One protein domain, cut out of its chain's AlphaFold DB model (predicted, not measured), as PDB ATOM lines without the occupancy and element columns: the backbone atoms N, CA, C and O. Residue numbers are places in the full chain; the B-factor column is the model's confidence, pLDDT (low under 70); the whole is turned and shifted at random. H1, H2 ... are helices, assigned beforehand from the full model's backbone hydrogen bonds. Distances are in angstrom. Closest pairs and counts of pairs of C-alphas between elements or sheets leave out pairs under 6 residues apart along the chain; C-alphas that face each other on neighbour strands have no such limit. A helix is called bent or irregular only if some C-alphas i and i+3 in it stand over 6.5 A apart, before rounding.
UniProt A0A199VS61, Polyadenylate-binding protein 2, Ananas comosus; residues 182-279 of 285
ATOM      1  N   ARG A 182     164.265  79.270  71.619       83.62
ATOM      2  CA  ARG A 182     163.137  78.448  72.086       83.62
ATOM      3  C   ARG A 182     162.764  78.747  73.537       83.62
ATOM      4  O   ARG A 182     161.575  78.796  73.849       83.62
ATOM      5  N   MET A 183     163.745  78.947  74.416       82.12
ATOM      6  CA  MET A 183     163.513  79.303  75.819       82.12
ATOM      7  C   MET A 183     162.903  80.703  75.949       82.12
ATOM      8  O   MET A 183     161.923  80.874  76.674       82.12
ATOM      9  N   SER A 184     163.427  81.672  75.195       87.62
ATOM     10  CA  SER A 184     162.906  83.043  75.132       87.62
ATOM     11  C   SER A 184     161.455  83.069  74.639       87.62
ATOM     12  O   SER A 184     160.553  83.499  75.357       87.62
ATOM     13  N   THR A 185     161.188  82.460  73.479       84.56
ATOM     14  CA  THR A 185     159.829  82.361  72.925       84.56
ATOM     15  C   THR A 185     158.890  81.572  73.845       84.56
ATOM     16  O   THR A 185     157.720  81.919  73.981       84.56
ATOM     17  N   GLY A 186     159.380  80.527  74.521       85.81
ATOM     18  CA  GLY A 186     158.595  79.773  75.500       85.81
ATOM     19  C   GLY A 186     158.161  80.622  76.701       85.81
ATOM     20  O   GLY A 186     157.022  80.500  77.158       85.81
ATOM     21  N   SER A 187     159.040  81.504  77.183       87.62
ATOM     22  CA  SER A 187     158.721  82.471  78.238       87.62
ATOM     23  C   SER A 187     157.652  83.468  77.780       87.62
ATOM     24  O   SER A 187     156.656  83.661  78.482       87.62
ATOM     25  N   ASP A 188     157.800  84.031  76.579       91.25
ATOM     26  CA  ASP A 188     156.843  84.992  76.016       91.25
ATOM     27  C   ASP A 188     155.456  84.369  75.799       91.25
ATOM     28  O   ASP A 188     154.443  84.948  76.194       91.25
ATOM     29  N   ILE A 189     155.389  83.147  75.254       90.75
ATOM     30  CA  ILE A 189     154.129  82.402  75.088       90.75
ATOM     31  C   ILE A 189     153.436  82.208  76.439       90.75
ATOM     32  O   ILE A 189     152.215  82.359  76.543       90.75
ATOM     33  N   LYS A 190     154.196  81.889  77.491       91.25
ATOM     34  CA  LYS A 190     153.642  81.697  78.833       91.25
ATOM     35  C   LYS A 190     153.086  83.002  79.406       91.25
ATOM     36  O   LYS A 190     151.991  82.985  79.966       91.25
ATOM     37  N   ALA A 191     153.790  84.119  79.224       92.69
ATOM     38  CA  ALA A 191     153.317  85.439  79.639       92.69
ATOM     39  C   ALA A 191     152.032  85.843  78.894       92.69
ATOM     40  O   ALA A 191     151.055  86.254  79.521       92.69
ATOM     41  N   ILE A 192     151.989  85.647  77.571       92.31
ATOM     42  CA  ILE A 192     150.793  85.905  76.754       92.31
ATOM     43  C   ILE A 192     149.627  85.027  77.220       92.31
ATOM     44  O   ILE A 192     148.518  85.525  77.392       92.31
ATOM     45  N   THR A 193     149.872  83.743  77.485       91.38
ATOM     46  CA  THR A 193     148.837  82.812  77.967       91.38
ATOM     47  C   THR A 193     148.230  83.288  79.288       91.38
ATOM     48  O   THR A 193     147.011  83.294  79.430       91.38
ATOM     49  N   GLN A 194     149.058  83.746  80.232       91.75
ATOM     50  CA  GLN A 194     148.576  84.294  81.504       91.75
ATOM     51  C   GLN A 194     147.756  85.574  81.312       91.75
ATOM     52  O   GLN A 194     146.716  85.739  81.944       91.75
ATOM     53  N   LEU A 195     148.186  86.472  80.421       92.50
ATOM     54  CA  LEU A 195     147.423  87.682  80.109       92.50
ATOM     55  C   LEU A 195     146.060  87.350  79.494       92.50
ATOM     56  O   LEU A 195     145.058  87.941  79.889       92.50
ATOM     57  N   VAL A 196     146.007  86.386  78.572       92.25
ATOM     58  CA  VAL A 196     144.756  85.928  77.951       92.25
ATOM     59  C   VAL A 196     143.817  85.307  78.984       92.25
ATOM     60  O   VAL A 196     142.629  85.611  78.959       92.25
ATOM     61  N   GLN A 197     144.327  84.498  79.917       88.88
ATOM     62  CA  GLN A 197     143.522  83.934  81.009       88.88
ATOM     63  C   GLN A 197     142.947  85.032  81.910       88.88
ATOM     64  O   GLN A 197     141.737  85.102  82.089       88.88
ATOM     65  N   ASN A 198     143.789  85.959  82.374       92.06
ATOM     66  CA  ASN A 198     143.349  87.073  83.215       92.06
ATOM     67  C   ASN A 198     142.297  87.956  82.522       92.06
ATOM     68  O   ASN A 198     141.381  88.467  83.166       92.06
ATOM     69  N   LEU A 199     142.437  88.176  81.211       91.00
ATOM     70  CA  LEU A 199     141.443  88.902  80.420       91.00
ATOM     71  C   LEU A 199     140.156  88.090  80.254       91.00
ATOM     72  O   LEU A 199     139.081  88.663  80.376       91.00
ATOM     73  N   GLY A 200     140.258  86.780  80.020       86.19
ATOM     74  CA  GLY A 200     139.114  85.873  79.947       86.19
ATOM     75  C   GLY A 200     138.277  85.899  81.223       86.19
ATOM     76  O   GLY A 200     137.067  86.103  81.149       86.19
ATOM     77  N   ASP A 201     138.922  85.815  82.387       87.38
ATOM     78  CA  ASP A 201     138.248  85.871  83.688       87.38
ATOM     79  C   ASP A 201     137.539  87.218  83.890       87.38
ATOM     80  O   ASP A 201     136.374  87.271  84.285       87.38
ATOM     81  N   LYS A 202     138.207  88.329  83.548       85.31
ATOM     82  CA  LYS A 202     137.602  89.668  83.627       85.31
ATOM     83  C   LYS A 202     136.415  89.838  82.684       85.31
ATOM     84  O   LYS A 202     135.424  90.451  83.076       85.31
ATOM     85  N   ILE A 203     136.519  89.331  81.459       88.31
ATOM     86  CA  ILE A 203     135.433  89.385  80.477       88.31
ATOM     87  C   ILE A 203     134.258  88.538  80.965       88.31
ATOM     88  O   ILE A 203     133.133  89.010  80.897       88.31
ATOM     89  N   SER A 204     134.507  87.350  81.524       85.31
ATOM     90  CA  SER A 204     133.453  86.490  82.074       85.31
ATOM     91  C   SER A 204     132.677  87.183  83.196       85.31
ATOM     92  O   SER A 204     131.451  87.212  83.161       85.31
ATOM     93  N   VAL A 205     133.377  87.801  84.156       84.25
ATOM     94  CA  VAL A 205     132.737  88.531  85.267       84.25
ATOM     95  C   VAL A 205     131.965  89.754  84.763       84.25
ATOM     96  O   VAL A 205     130.870  90.053  85.237       84.25
ATOM     97  N   MET A 206     132.525  90.484  83.795       85.06
ATOM     98  CA  MET A 206     131.868  91.654  83.213       85.06
ATOM     99  C   MET A 206     130.610  91.269  82.430       85.06
ATOM    100  O   MET A 206     129.597  91.958  82.523       85.06
ATOM    101  N   GLU A 207     130.671  90.169  81.688       87.50
ATOM    102  CA  GLU A 207     129.564  89.651  80.892       87.50
ATOM    103  C   GLU A 207     128.406  89.180  81.774       87.50
ATOM    104  O   GLU A 207     127.251  89.495  81.503       87.50
ATOM    105  N   GLU A 208     128.706  88.501  82.878       87.94
ATOM    106  CA  GLU A 208     127.704  88.072  83.853       87.94
ATOM    107  C   GLU A 208     126.959  89.264  84.470       87.94
ATOM    108  O   GLU A 208     125.726  89.294  84.478       87.94
ATOM    109  N   LYS A 209     127.692  90.308  84.887       87.44
ATOM    110  CA  LYS A 209     127.080  91.559  85.368       87.44
ATOM    111  C   LYS A 209     126.284  92.279  84.279       87.44
ATOM    112  O   LYS A 209     125.236  92.850  84.574       87.44
ATOM    113  N   ARG A 210     126.751  92.248  83.028       89.75
ATOM    114  CA  ARG A 210     126.038  92.829  81.881       89.75
ATOM    115  C   ARG A 210     124.692  92.137  81.668       89.75
ATOM    116  O   ARG A 210     123.683  92.824  81.562       89.75
ATOM    117  N   ILE A 211     124.671  90.803  81.660       90.44
ATOM    118  CA  ILE A 211     123.451  90.003  81.477       90.44
ATOM    119  C   ILE A 211     122.452  90.266  82.611       90.44
ATOM    120  O   ILE A 211     121.269  90.480  82.347       90.44
ATOM    121  N   LEU A 212     122.918  90.314  83.863       90.44
ATOM    122  CA  LEU A 212     122.063  90.659  85.003       90.44
ATOM    123  C   LEU A 212     121.503  92.077  84.881       90.44
ATOM    124  O   LEU A 212     120.322  92.294  85.135       90.44
ATOM    125  N   GLY A 213     122.315  93.032  84.427       91.00
ATOM    126  CA  GLY A 213     121.872  94.400  84.174       91.00
ATOM    127  C   GLY A 213     120.784  94.496  83.110       91.00
ATOM    128  O   GLY A 213     119.818  95.231  83.296       91.00
ATOM    129  N   GLU A 214     120.892  93.724  82.027       91.75
ATOM    130  CA  GLU A 214     119.878  93.674  80.965       91.75
ATOM    131  C   GLU A 214     118.536  93.117  81.453       91.75
ATOM    132  O   GLU A 214     117.482  93.555  80.988       91.75
ATOM    133  N   GLN A 215     118.559  92.185  82.410       90.69
ATOM    134  CA  GLN A 215     117.349  91.643  83.029       90.69
ATOM    135  C   GLN A 215     116.768  92.570  84.101       90.69
ATOM    136  O   GLN A 215     115.549  92.711  84.198       90.69
ATOM    137  N   LEU A 216     117.629  93.220  84.885       90.69
ATOM    138  CA  LEU A 216     117.243  94.064  86.012       90.69
ATOM    139  C   LEU A 216     116.727  95.444  85.571       90.69
ATOM    140  O   LEU A 216     115.731  95.927  86.107       90.69
ATOM    141  N   TYR A 217     117.357  96.065  84.568       92.56
ATOM    142  CA  TYR A 217     117.011  97.404  84.077       92.56
ATOM    143  C   TYR A 217     115.509  97.609  83.786       92.56
ATOM    144  O   TYR A 217     114.938  98.567  84.310       92.56
ATOM    145  N   PRO A 218     114.815  96.740  83.018       92.31
ATOM    146  CA  PRO A 218     113.394  96.940  82.726       92.31
ATOM    147  C   PRO A 218     112.493  96.815  83.962       92.31
ATOM    148  O   PRO A 218     111.368  97.317  83.945       92.31
ATOM    149  N   LEU A 219     112.946  96.141  85.024       90.94
ATOM    150  CA  LEU A 219     112.222  96.064  86.294       90.94
ATOM    151  C   LEU A 219     112.380  97.368  87.078       90.94
ATOM    152  O   LEU A 219     111.386  97.928  87.540       90.94
ATOM    153  N   VAL A 220     113.605  97.896  87.145       91.06
ATOM    154  CA  VAL A 220     113.904  99.177  87.798       91.06
ATOM    155  C   VAL A 220     113.216 100.336  87.073       91.06
ATOM    156  O   VAL A 220     112.592 101.162  87.727       91.06
ATOM    157  N   GLU A 221     113.226 100.369  85.738       92.50
ATOM    158  CA  GLU A 221     112.595 101.431  84.934       92.50
ATOM    159  C   GLU A 221     111.071 101.526  85.141       92.50
ATOM    160  O   GLU A 221     110.471 102.591  84.973       92.50
ATOM    161  N   ARG A 222     110.414 100.425  85.529       88.94
ATOM    162  CA  ARG A 222     108.982 100.438  85.875       88.94
ATOM    163  C   ARG A 222     108.705 101.114  87.213       88.94
ATOM    164  O   ARG A 222     107.619 101.667  87.369       88.94
ATOM    165  N   ILE A 223     109.654 101.040  88.143       89.56
ATOM    166  CA  ILE A 223     109.557 101.616  89.486       89.56
ATOM    167  C   ILE A 223     110.022 103.073  89.443       89.56
ATOM    168  O   ILE A 223     109.272 103.961  89.832       89.56
ATOM    169  N   GLU A 224     111.213 103.314  88.892       86.94
ATOM    170  CA  GLU A 224     111.877 104.612  88.860       86.94
ATOM    171  C   GLU A 224     112.429 104.906  87.458       86.94
ATOM    172  O   GLU A 224     113.430 104.330  87.036       86.94
ATOM    173  N   ARG A 225     111.789 105.821  86.714       88.12
ATOM    174  CA  ARG A 225     112.167 106.132  85.316       88.12
ATOM    175  C   ARG A 225     113.323 107.113  85.183       88.12
ATOM    176  O   ARG A 225     114.100 107.011  84.241       88.12
ATOM    177  N   GLU A 226     113.418 108.089  86.080       87.94
ATOM    178  CA  GLU A 226     114.361 109.204  85.925       87.94
ATOM    179  C   GLU A 226     115.813 108.773  86.182       87.94
ATOM    180  O   GLU A 226     116.727 109.220  85.492       87.94
ATOM    181  N   GLN A 227     116.028 107.860  87.137       88.94
ATOM    182  CA  GLN A 227     117.362 107.410  87.552       88.94
ATOM    183  C   GLN A 227     117.621 105.914  87.317       88.94
ATOM    184  O   GLN A 227     118.620 105.388  87.814       88.94
ATOM    185  N   ALA A 228     116.785 105.241  86.514       88.88
ATOM    186  CA  ALA A 228     116.835 103.793  86.276       88.88
ATOM    187  C   ALA A 228     118.249 103.273  85.977       88.88
ATOM    188  O   ALA A 228     118.704 102.304  86.580       88.88
ATOM    189  N   GLY A 229     118.978 103.951  85.083       88.88
ATOM    190  CA  GLY A 229     120.331 103.550  84.692       88.88
ATOM    191  C   GLY A 229     121.357 103.644  85.825       88.88
ATOM    192  O   GLY A 229     122.183 102.747  85.974       88.88
ATOM    193  N   LYS A 230     121.289 104.692  86.658       89.69
ATOM    194  CA  LYS A 230     122.199 104.857  87.806       89.69
ATOM    195  C   LYS A 230     121.866 103.891  88.935       89.69
ATOM    196  O   LYS A 230     122.777 103.279  89.478       89.69
ATOM    197  N   VAL A 231     120.580 103.721  89.241       90.62
ATOM    198  CA  VAL A 231     120.120 102.772  90.261       90.62
ATOM    199  C   VAL A 231     120.488 101.343  89.865       90.62
ATOM    200  O   VAL A 231     121.073 100.626  90.666       90.62
ATOM    201  N   THR A 232     120.244 100.949  88.609       91.56
ATOM    202  CA  THR A 232     120.639  99.622  88.101       91.56
ATOM    203  C   THR A 232     122.151  99.427  88.195       91.56
ATOM    204  O   THR A 232     122.601  98.377  88.638       91.56
ATOM    205  N   GLY A 233     122.946 100.446  87.846       91.25
ATOM    206  CA  GLY A 233     124.401 100.411  88.011       91.25
ATOM    207  C   GLY A 233     124.832 100.163  89.459       91.25
ATOM    208  O   GLY A 233     125.661  99.292  89.692       91.25
ATOM    209  N   MET A 234     124.224 100.865  90.422       90.38
ATOM    210  CA  MET A 234     124.509 100.681  91.850       90.38
ATOM    211  C   MET A 234     124.087  99.302  92.366       90.38
ATOM    212  O   MET A 234     124.830  98.679  93.116       90.38
ATOM    213  N   LEU A 235     122.932  98.788  91.935       90.88
ATOM    214  CA  LEU A 235     122.481  97.448  92.321       90.88
ATOM    215  C   LEU A 235     123.411  96.350  91.772       90.88
ATOM    216  O   LEU A 235     123.653  95.360  92.449       90.88
ATOM    217  N   LEU A 236     124.006  96.533  90.588       92.06
ATOM    218  CA  LEU A 236     124.976  95.586  90.011       92.06
ATOM    219  C   LEU A 236     126.356  95.599  90.696       92.06
ATOM    220  O   LEU A 236     127.209  94.750  90.396       92.06
ATOM    221  N   GLU A 237     126.617  96.553  91.592       90.56
ATOM    222  CA  GLU A 237     127.812  96.554  92.444       90.56
ATOM    223  C   GLU A 237     127.669  95.631  93.663       90.56
ATOM    224  O   GLU A 237     128.683  95.271  94.263       90.56
ATOM    225  N   MET A 238     126.445  95.190  93.975       88.00
ATOM    226  CA  MET A 238     126.143  94.230  95.039       88.00
ATOM    227  C   MET A 238     126.568  92.802  94.651       88.00
ATOM    228  O   MET A 238     127.048  92.554  93.535       88.00
ATOM    229  N   ASP A 239     126.443  91.846  95.577       87.81
ATOM    230  CA  ASP A 239     126.737  90.449  95.263       87.81
ATOM    231  C   ASP A 239     125.704  89.852  94.299       87.81
ATOM    232  O   ASP A 239     124.528  90.211  94.268       87.81
ATOM    233  N   GLN A 240     126.171  88.916  93.476       87.50
ATOM    234  CA  GLN A 240     125.366  88.318  92.417       87.50
ATOM    235  C   GLN A 240     124.108  87.617  92.949       87.50
ATOM    236  O   GLN A 240     123.059  87.646  92.305       87.50
ATOM    237  N   THR A 241     124.217  86.974  94.112       87.69
ATOM    238  CA  THR A 241     123.118  86.245  94.748       87.69
ATOM    239  C   THR A 241     122.011  87.178  95.223       87.69
ATOM    240  O   THR A 241     120.838  86.866  95.024       87.69
ATOM    241  N   GLU A 242     122.365  88.338  95.776       88.44
ATOM    242  CA  GLU A 242     121.407  89.366  96.171       88.44
ATOM    243  C   GLU A 242     120.704  89.952  94.939       88.44
ATOM    244  O   GLU A 242     119.477  90.014  94.914       88.44
ATOM    245  N   VAL A 243     121.438  90.262  93.861       88.88
ATOM    246  CA  VAL A 243     120.841  90.758  92.603       88.88
ATOM    247  C   VAL A 243     119.845  89.762  92.004       88.88
ATOM    248  O   VAL A 243     118.767  90.163  91.568       88.88
ATOM    249  N   LEU A 244     120.171  88.466  91.999       87.69
ATOM    250  CA  LEU A 244     119.254  87.424  91.531       87.69
ATOM    251  C   LEU A 244     117.965  87.386  92.363       87.69
ATOM    252  O   LEU A 244     116.878  87.320  91.795       87.69
ATOM    253  N   HIS A 245     118.069  87.505  93.689       89.00
ATOM    254  CA  HIS A 245     116.899  87.533  94.569       89.00
ATOM    255  C   HIS A 245     116.007  88.757  94.311       89.00
ATOM    256  O   HIS A 245     114.781  88.644  94.311       89.00
ATOM    257  N   LEU A 246     116.604  89.917  94.014       89.44
ATOM    258  CA  LEU A 246     115.858  91.124  93.637       89.44
ATOM    259  C   LEU A 246     115.108  90.963  92.304       89.44
ATOM    260  O   LEU A 246     114.064  91.576  92.107       89.44
ATOM    261  N   ILE A 247     115.604  90.137  91.379       89.00
ATOM    262  CA  ILE A 247     114.897  89.839  90.123       89.00
ATOM    263  C   ILE A 247     113.695  88.911  90.372       89.00
ATOM    264  O   ILE A 247     112.669  89.042  89.703       89.00
ATOM    265  N   GLU A 248     113.799  87.984  91.330       88.81
ATOM    266  CA  GLU A 248     112.731  87.034  91.674       88.81
ATOM    267  C   GLU A 248     111.628  87.649  92.554       88.81
ATOM    268  O   GLU A 248     110.463  87.256  92.441       88.81
ATOM    269  N   SER A 249     111.974  88.624  93.403       90.06
ATOM    270  CA  SER A 249     111.077  89.242  94.388       90.06
ATOM    271  C   SER A 249     110.854  90.740  94.106       90.06
ATOM    272  O   SER A 249     111.730  91.566  94.378       90.06
ATOM    273  N   PRO A 250     109.673  91.138  93.593       85.31
ATOM    274  CA  PRO A 250     109.395  92.535  93.254       85.31
ATOM    275  C   PRO A 250     109.308  93.461  94.479       85.31
ATOM    276  O   PRO A 250     109.616  94.648  94.358       85.31
ATOM    277  N   ASP A 251     108.920  92.936  95.645       88.56
ATOM    278  CA  ASP A 251     108.796  93.717  96.884       88.56
ATOM    279  C   ASP A 251     110.182  94.115  97.429       88.56
ATOM    280  O   ASP A 251     110.407  95.272  97.799       88.56
ATOM    281  N   ASP A 252     111.145  93.187  97.394       91.19
ATOM    282  CA  ASP A 252     112.527  93.445  97.823       91.19
ATOM    283  C   ASP A 252     113.231  94.416  96.872       91.19
ATOM    284  O   ASP A 252     113.931  95.336  97.311       91.19
ATOM    285  N   LEU A 253     112.992  94.263  95.563       90.75
ATOM    286  CA  LEU A 253     113.496  95.183  94.549       90.75
ATOM    287  C   LEU A 253     113.022  96.611  94.809       90.75
ATOM    288  O   LEU A 253     113.825  97.538  94.759       90.75
ATOM    289  N   GLN A 254     111.738  96.802  95.112       91.38
ATOM    290  CA  GLN A 254     111.190  98.129  95.377       91.38
ATOM    291  C   GLN A 254     111.826  98.773  96.614       91.38
ATOM    292  O   GLN A 254     112.175  99.956  96.573       91.38
ATOM    293  N   SER A 255     112.033  97.998  97.685       92.38
ATOM    294  CA  SER A 255     112.719  98.482  98.888       92.38
ATOM    295  C   SER A 255     114.158  98.912  98.588       92.38
ATOM    296  O   SER A 255     114.591  99.969  99.046       92.38
ATOM    297  N   LYS A 256     114.900  98.124  97.799       90.88
ATOM    298  CA  LYS A 256     116.295  98.426  97.446       90.88
ATOM    299  C   LYS A 256     116.439  99.568  96.445       90.88
ATOM    300  O   LYS A 256     117.363 100.369  96.564       90.88
ATOM    301  N   VAL A 257     115.514  99.691  95.494       92.25
ATOM    302  CA  VAL A 257     115.457 100.834  94.572       92.25
ATOM    303  C   VAL A 257     115.218 102.130  95.346       92.25
ATOM    304  O   VAL A 257     115.903 103.113  95.082       92.25
ATOM    305  N   ALA A 258     114.317 102.135  96.335       91.19
ATOM    306  CA  ALA A 258     114.074 103.312  97.170       91.19
ATOM    307  C   ALA A 258     115.326 103.739  97.964       91.19
ATOM    308  O   ALA A 258     115.675 104.918  97.960       91.19
ATOM    309  N   GLU A 259     116.035 102.779  98.570       91.88
ATOM    310  CA  GLU A 259     117.305 103.023  99.275       91.88
ATOM    311  C   GLU A 259     118.364 103.618  98.329       91.88
ATOM    312  O   GLU A 259     118.991 104.634  98.632       91.88
ATOM    313  N   ALA A 260     118.529 103.037  97.137       92.25
ATOM    314  CA  ALA A 260     119.493 103.515  96.149       92.25
ATOM    315  C   ALA A 260     119.168 104.930  95.632       92.25
ATOM    316  O   ALA A 260     120.077 105.738  95.433       92.25
ATOM    317  N   VAL A 261     117.885 105.252  95.432       91.31
ATOM    318  CA  VAL A 261     117.440 106.598  95.033       91.31
ATOM    319  C   VAL A 261     117.745 107.621  96.126       91.31
ATOM    320  O   VAL A 261     118.250 108.701  95.813       91.31
ATOM    321  N   GLU A 262     117.514 107.286  97.398       90.62
ATOM    322  CA  GLU A 262     117.843 108.166  98.525       90.62
ATOM    323  C   GLU A 262     119.349 108.460  98.578       90.62
ATOM    324  O   GLU A 262     119.752 109.624  98.659       90.62
ATOM    325  N   VAL A 263     120.193 107.432  98.424       90.19
ATOM    326  CA  VAL A 263     121.655 107.591  98.368       90.19
ATOM    327  C   VAL A 263     122.077 108.472  97.188       90.19
ATOM    328  O   VAL A 263     122.911 109.367  97.351       90.19
ATOM    329  N   LEU A 264     121.492 108.273  96.002       87.81
ATOM    330  CA  LEU A 264     121.773 109.104  94.828       87.81
ATOM    331  C   LEU A 264     121.366 110.561  95.041       87.81
ATOM    332  O   LEU A 264     122.099 111.467  94.636       87.81
ATOM    333  N   GLN A 265     120.229 110.803  95.689       86.00
ATOM    334  CA  GLN A 265     119.746 112.144  95.984       86.00
ATOM    335  C   GLN A 265     120.642 112.839  97.016       86.00
ATOM    336  O   GLN A 265     121.007 114.002  96.833       86.00
ATOM    337  N   GLN A 266     121.093 112.108  98.035       86.50
ATOM    338  CA  GLN A 266     122.038 112.600  99.036       86.50
ATOM    339  C   GLN A 266     123.410 112.922  98.420       86.50
ATOM    340  O   GLN A 266     123.990 113.970  98.707       86.50
ATOM    341  N   ALA A 267     123.894 112.086  97.494       83.06
ATOM    342  CA  ALA A 267     125.113 112.342  96.730       83.06
ATOM    343  C   ALA A 267     124.979 113.556  95.789       83.06
ATOM    344  O   ALA A 267     125.939 114.307  95.608       83.06
ATOM    345  N   HIS A 268     123.794 113.786  95.214       78.31
ATOM    346  CA  HIS A 268     123.528 114.950  94.363       78.31
ATOM    347  C   HIS A 268     123.554 116.264  95.155       78.31
ATOM    348  O   HIS A 268     124.138 117.248  94.701       78.31
ATOM    349  N   VAL A 269     122.964 116.269  96.355       75.12
ATOM    350  CA  VAL A 269     122.980 117.427  97.261       75.12
ATOM    351  C   VAL A 269     124.408 117.712  97.740       75.12
ATOM    352  O   VAL A 269     124.875 118.843  97.619       75.12
ATOM    353  N   ALA A 270     125.157 116.683  98.149       64.19
ATOM    354  CA  ALA A 270     126.556 116.832  98.559       64.19
ATOM    355  C   ALA A 270     127.472 117.335  97.421       64.19
ATOM    356  O   ALA A 270     128.373 118.144  97.655       64.19
ATOM    357  N   GLY A 271     127.234 116.901  96.177       61.75
ATOM    358  CA  GLY A 271     127.945 117.407  94.998       61.75
ATOM    359  C   GLY A 271     127.609 118.868  94.666       61.75
ATOM    360  O   GLY A 271     128.497 119.633  94.293       61.75
ATOM    361  N   SER A 272     126.351 119.277  94.854       59.78
ATOM    362  CA  SER A 272     125.906 120.665  94.675       59.78
ATOM    363  C   SER A 272     126.519 121.611  95.716       59.78
ATOM    364  O   SER A 272     126.915 122.725  95.375       59.78
ATOM    365  N   ASP A 273     126.645 121.180  96.971       60.06
ATOM    366  CA  ASP A 273     127.223 122.001  98.042       60.06
ATOM    367  C   ASP A 273     128.729 122.242  97.853       60.06
ATOM    368  O   ASP A 273     129.216 123.343  98.119       60.06
ATOM    369  N   ALA A 274     129.465 121.262  97.317       60.47
ATOM    370  CA  ALA A 274     130.881 121.420  96.981       60.47
ATOM    371  C   ALA A 274     131.107 122.419  95.828       60.47
ATOM    372  O   ALA A 274     132.031 123.234  95.874       60.47
ATOM    373  N   VAL A 275     130.241 122.402  94.810       62.34
ATOM    374  CA  VAL A 275     130.305 123.342  93.676       62.34
ATOM    375  C   VAL A 275     129.904 124.758  94.106       62.34
ATOM    376  O   VAL A 275     130.552 125.728  93.707       62.34
ATOM    377  N   ASN A 276     128.908 124.897  94.985       63.50
ATOM    378  CA  ASN A 276     128.484 126.196  95.512       63.50
ATOM    379  C   ASN A 276     129.526 126.831  96.455       63.50
ATOM    380  O   ASN A 276     129.684 128.053  96.454       63.50
ATOM    381  N   GLN A 277     130.284 126.031  97.216       59.22
ATOM    382  CA  GLN A 277     131.390 126.527  98.051       59.22
ATOM    383  C   GLN A 277     132.617 126.964  97.232       59.22
ATOM    384  O   GLN A 277     133.313 127.897  97.623       59.22
ATOM    385  N   LEU A 278     132.872 126.350  96.073       58.31
ATOM    386  CA  LEU A 278     133.928 126.794  95.154       58.31
ATOM    387  C   LEU A 278     133.518 128.034  94.344       58.31
ATOM    388  O   LEU A 278     134.350 128.904  94.090       58.31
ATOM    389  N   GLY A 279     132.236 128.162  93.986       60.78
ATOM    390  CA  GLY A 279     131.702 129.342  93.298       60.78
ATOM    391  C   GLY A 279     131.707 130.613  94.157       60.78
ATOM    392  O   GLY A 279     131.949 131.700  93.637       60.78
TER     393      GLY A 279
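Overview. This is residues 182 to 279 of the 285 residues of the protein "Polyadenylate-binding protein 2" of Ananas comosus (UniProt A0A199VS61). Two long helices, H1 and H4, meet near their ends as an L, and two short helices fill the corner: H2 sits against both long ones, while H3 packs on the kinked far part of H1. Two arms stick out from this small helical body, residues 182 to 207 of H1 and residues 266 to 279 of H4, and they make the length and breadth of the whole. The printed part has 98 residues, with four named helices in the order H1, H2, H3, H4 and no named strand; the class is all helix. It is extended, with a radius of gyration of the C-alphas of 20.2 A, and flat in outline, spanning 61 by 45 by 17 A.

Along the chain. H1, the longest helix, covers residues 182 to 223 and measures 60.9 A from C-alpha 182 at (163.137, 78.448, 72.086) to C-alpha 223 at (109.557, 101.616, 89.486). It has a kink of 38 degrees near residue 216 and is irregular, but only just: C-alphas 215 and 218 are 6.6 A apart. H4, residues 250 to 279, measures 43.0 A and ends with C-alpha 279 at (131.702, 129.342, 93.298). Between them in the chain come H2, residues 228 to 235, 10.4 A long, and H3, residues 240 to 248, 12.7 A long.

Arrangement. H1 touches H4 with residues 220 to 223 alone, about perpendicular at 77 degrees; their closest C-alphas, of Ile 223 and Gln 254, are 7.0 A apart. H1 touches H2 with residues 213 to 221 alone, at a steep tilt of 57 degrees, opposite ways; the closest C-alphas, of Glu 221 and Ala 228, are 5.0 A apart. H1 touches H3 with residues 209 to 219 alone, at a shallow tilt of 28 degrees, the same way; the closest C-alphas, of Leu 216 and Ile 247, are 6.3 A apart. H4 touches H2 with residues 257 to 264 alone, about perpendicular at 78 degrees; the closest C-alphas, of Val 231 and Ala 260, are 6.0 A apart. H3 and H4 touch only at the corner by their link, and only just, with 3 pairs of C-alphas within 8 A; the closest, of Leu 246 and Leu 253, are 4.8 A apart. H2 and H3 are close but not clearly touching: the closest C-alphas, of Leu 235 and Val 243, are 6.9 A apart. With H3 and H4 left out, which touch only at the corner, 1 of the 4 pairs of helices that touch is at a shallow tilt, and the helix packing is mostly crossed. In H2, H3 and H4 every O i to N i+4 pair is within hydrogen-bond range; in H1, 34 of 38 are.

Size, cuts and confidence. The C-alphas of Arg 182 and Asn 276, the two farthest apart, are 63.5 A apart. Without the stretches that stand free, the body has 58 residues and spans 27 by 21 by 18 A. The printed part has no cut, and its three links are tight. The mean pLDDT of the printed part is 86.2; residues 270 to 279, which belong to H4, are under 70.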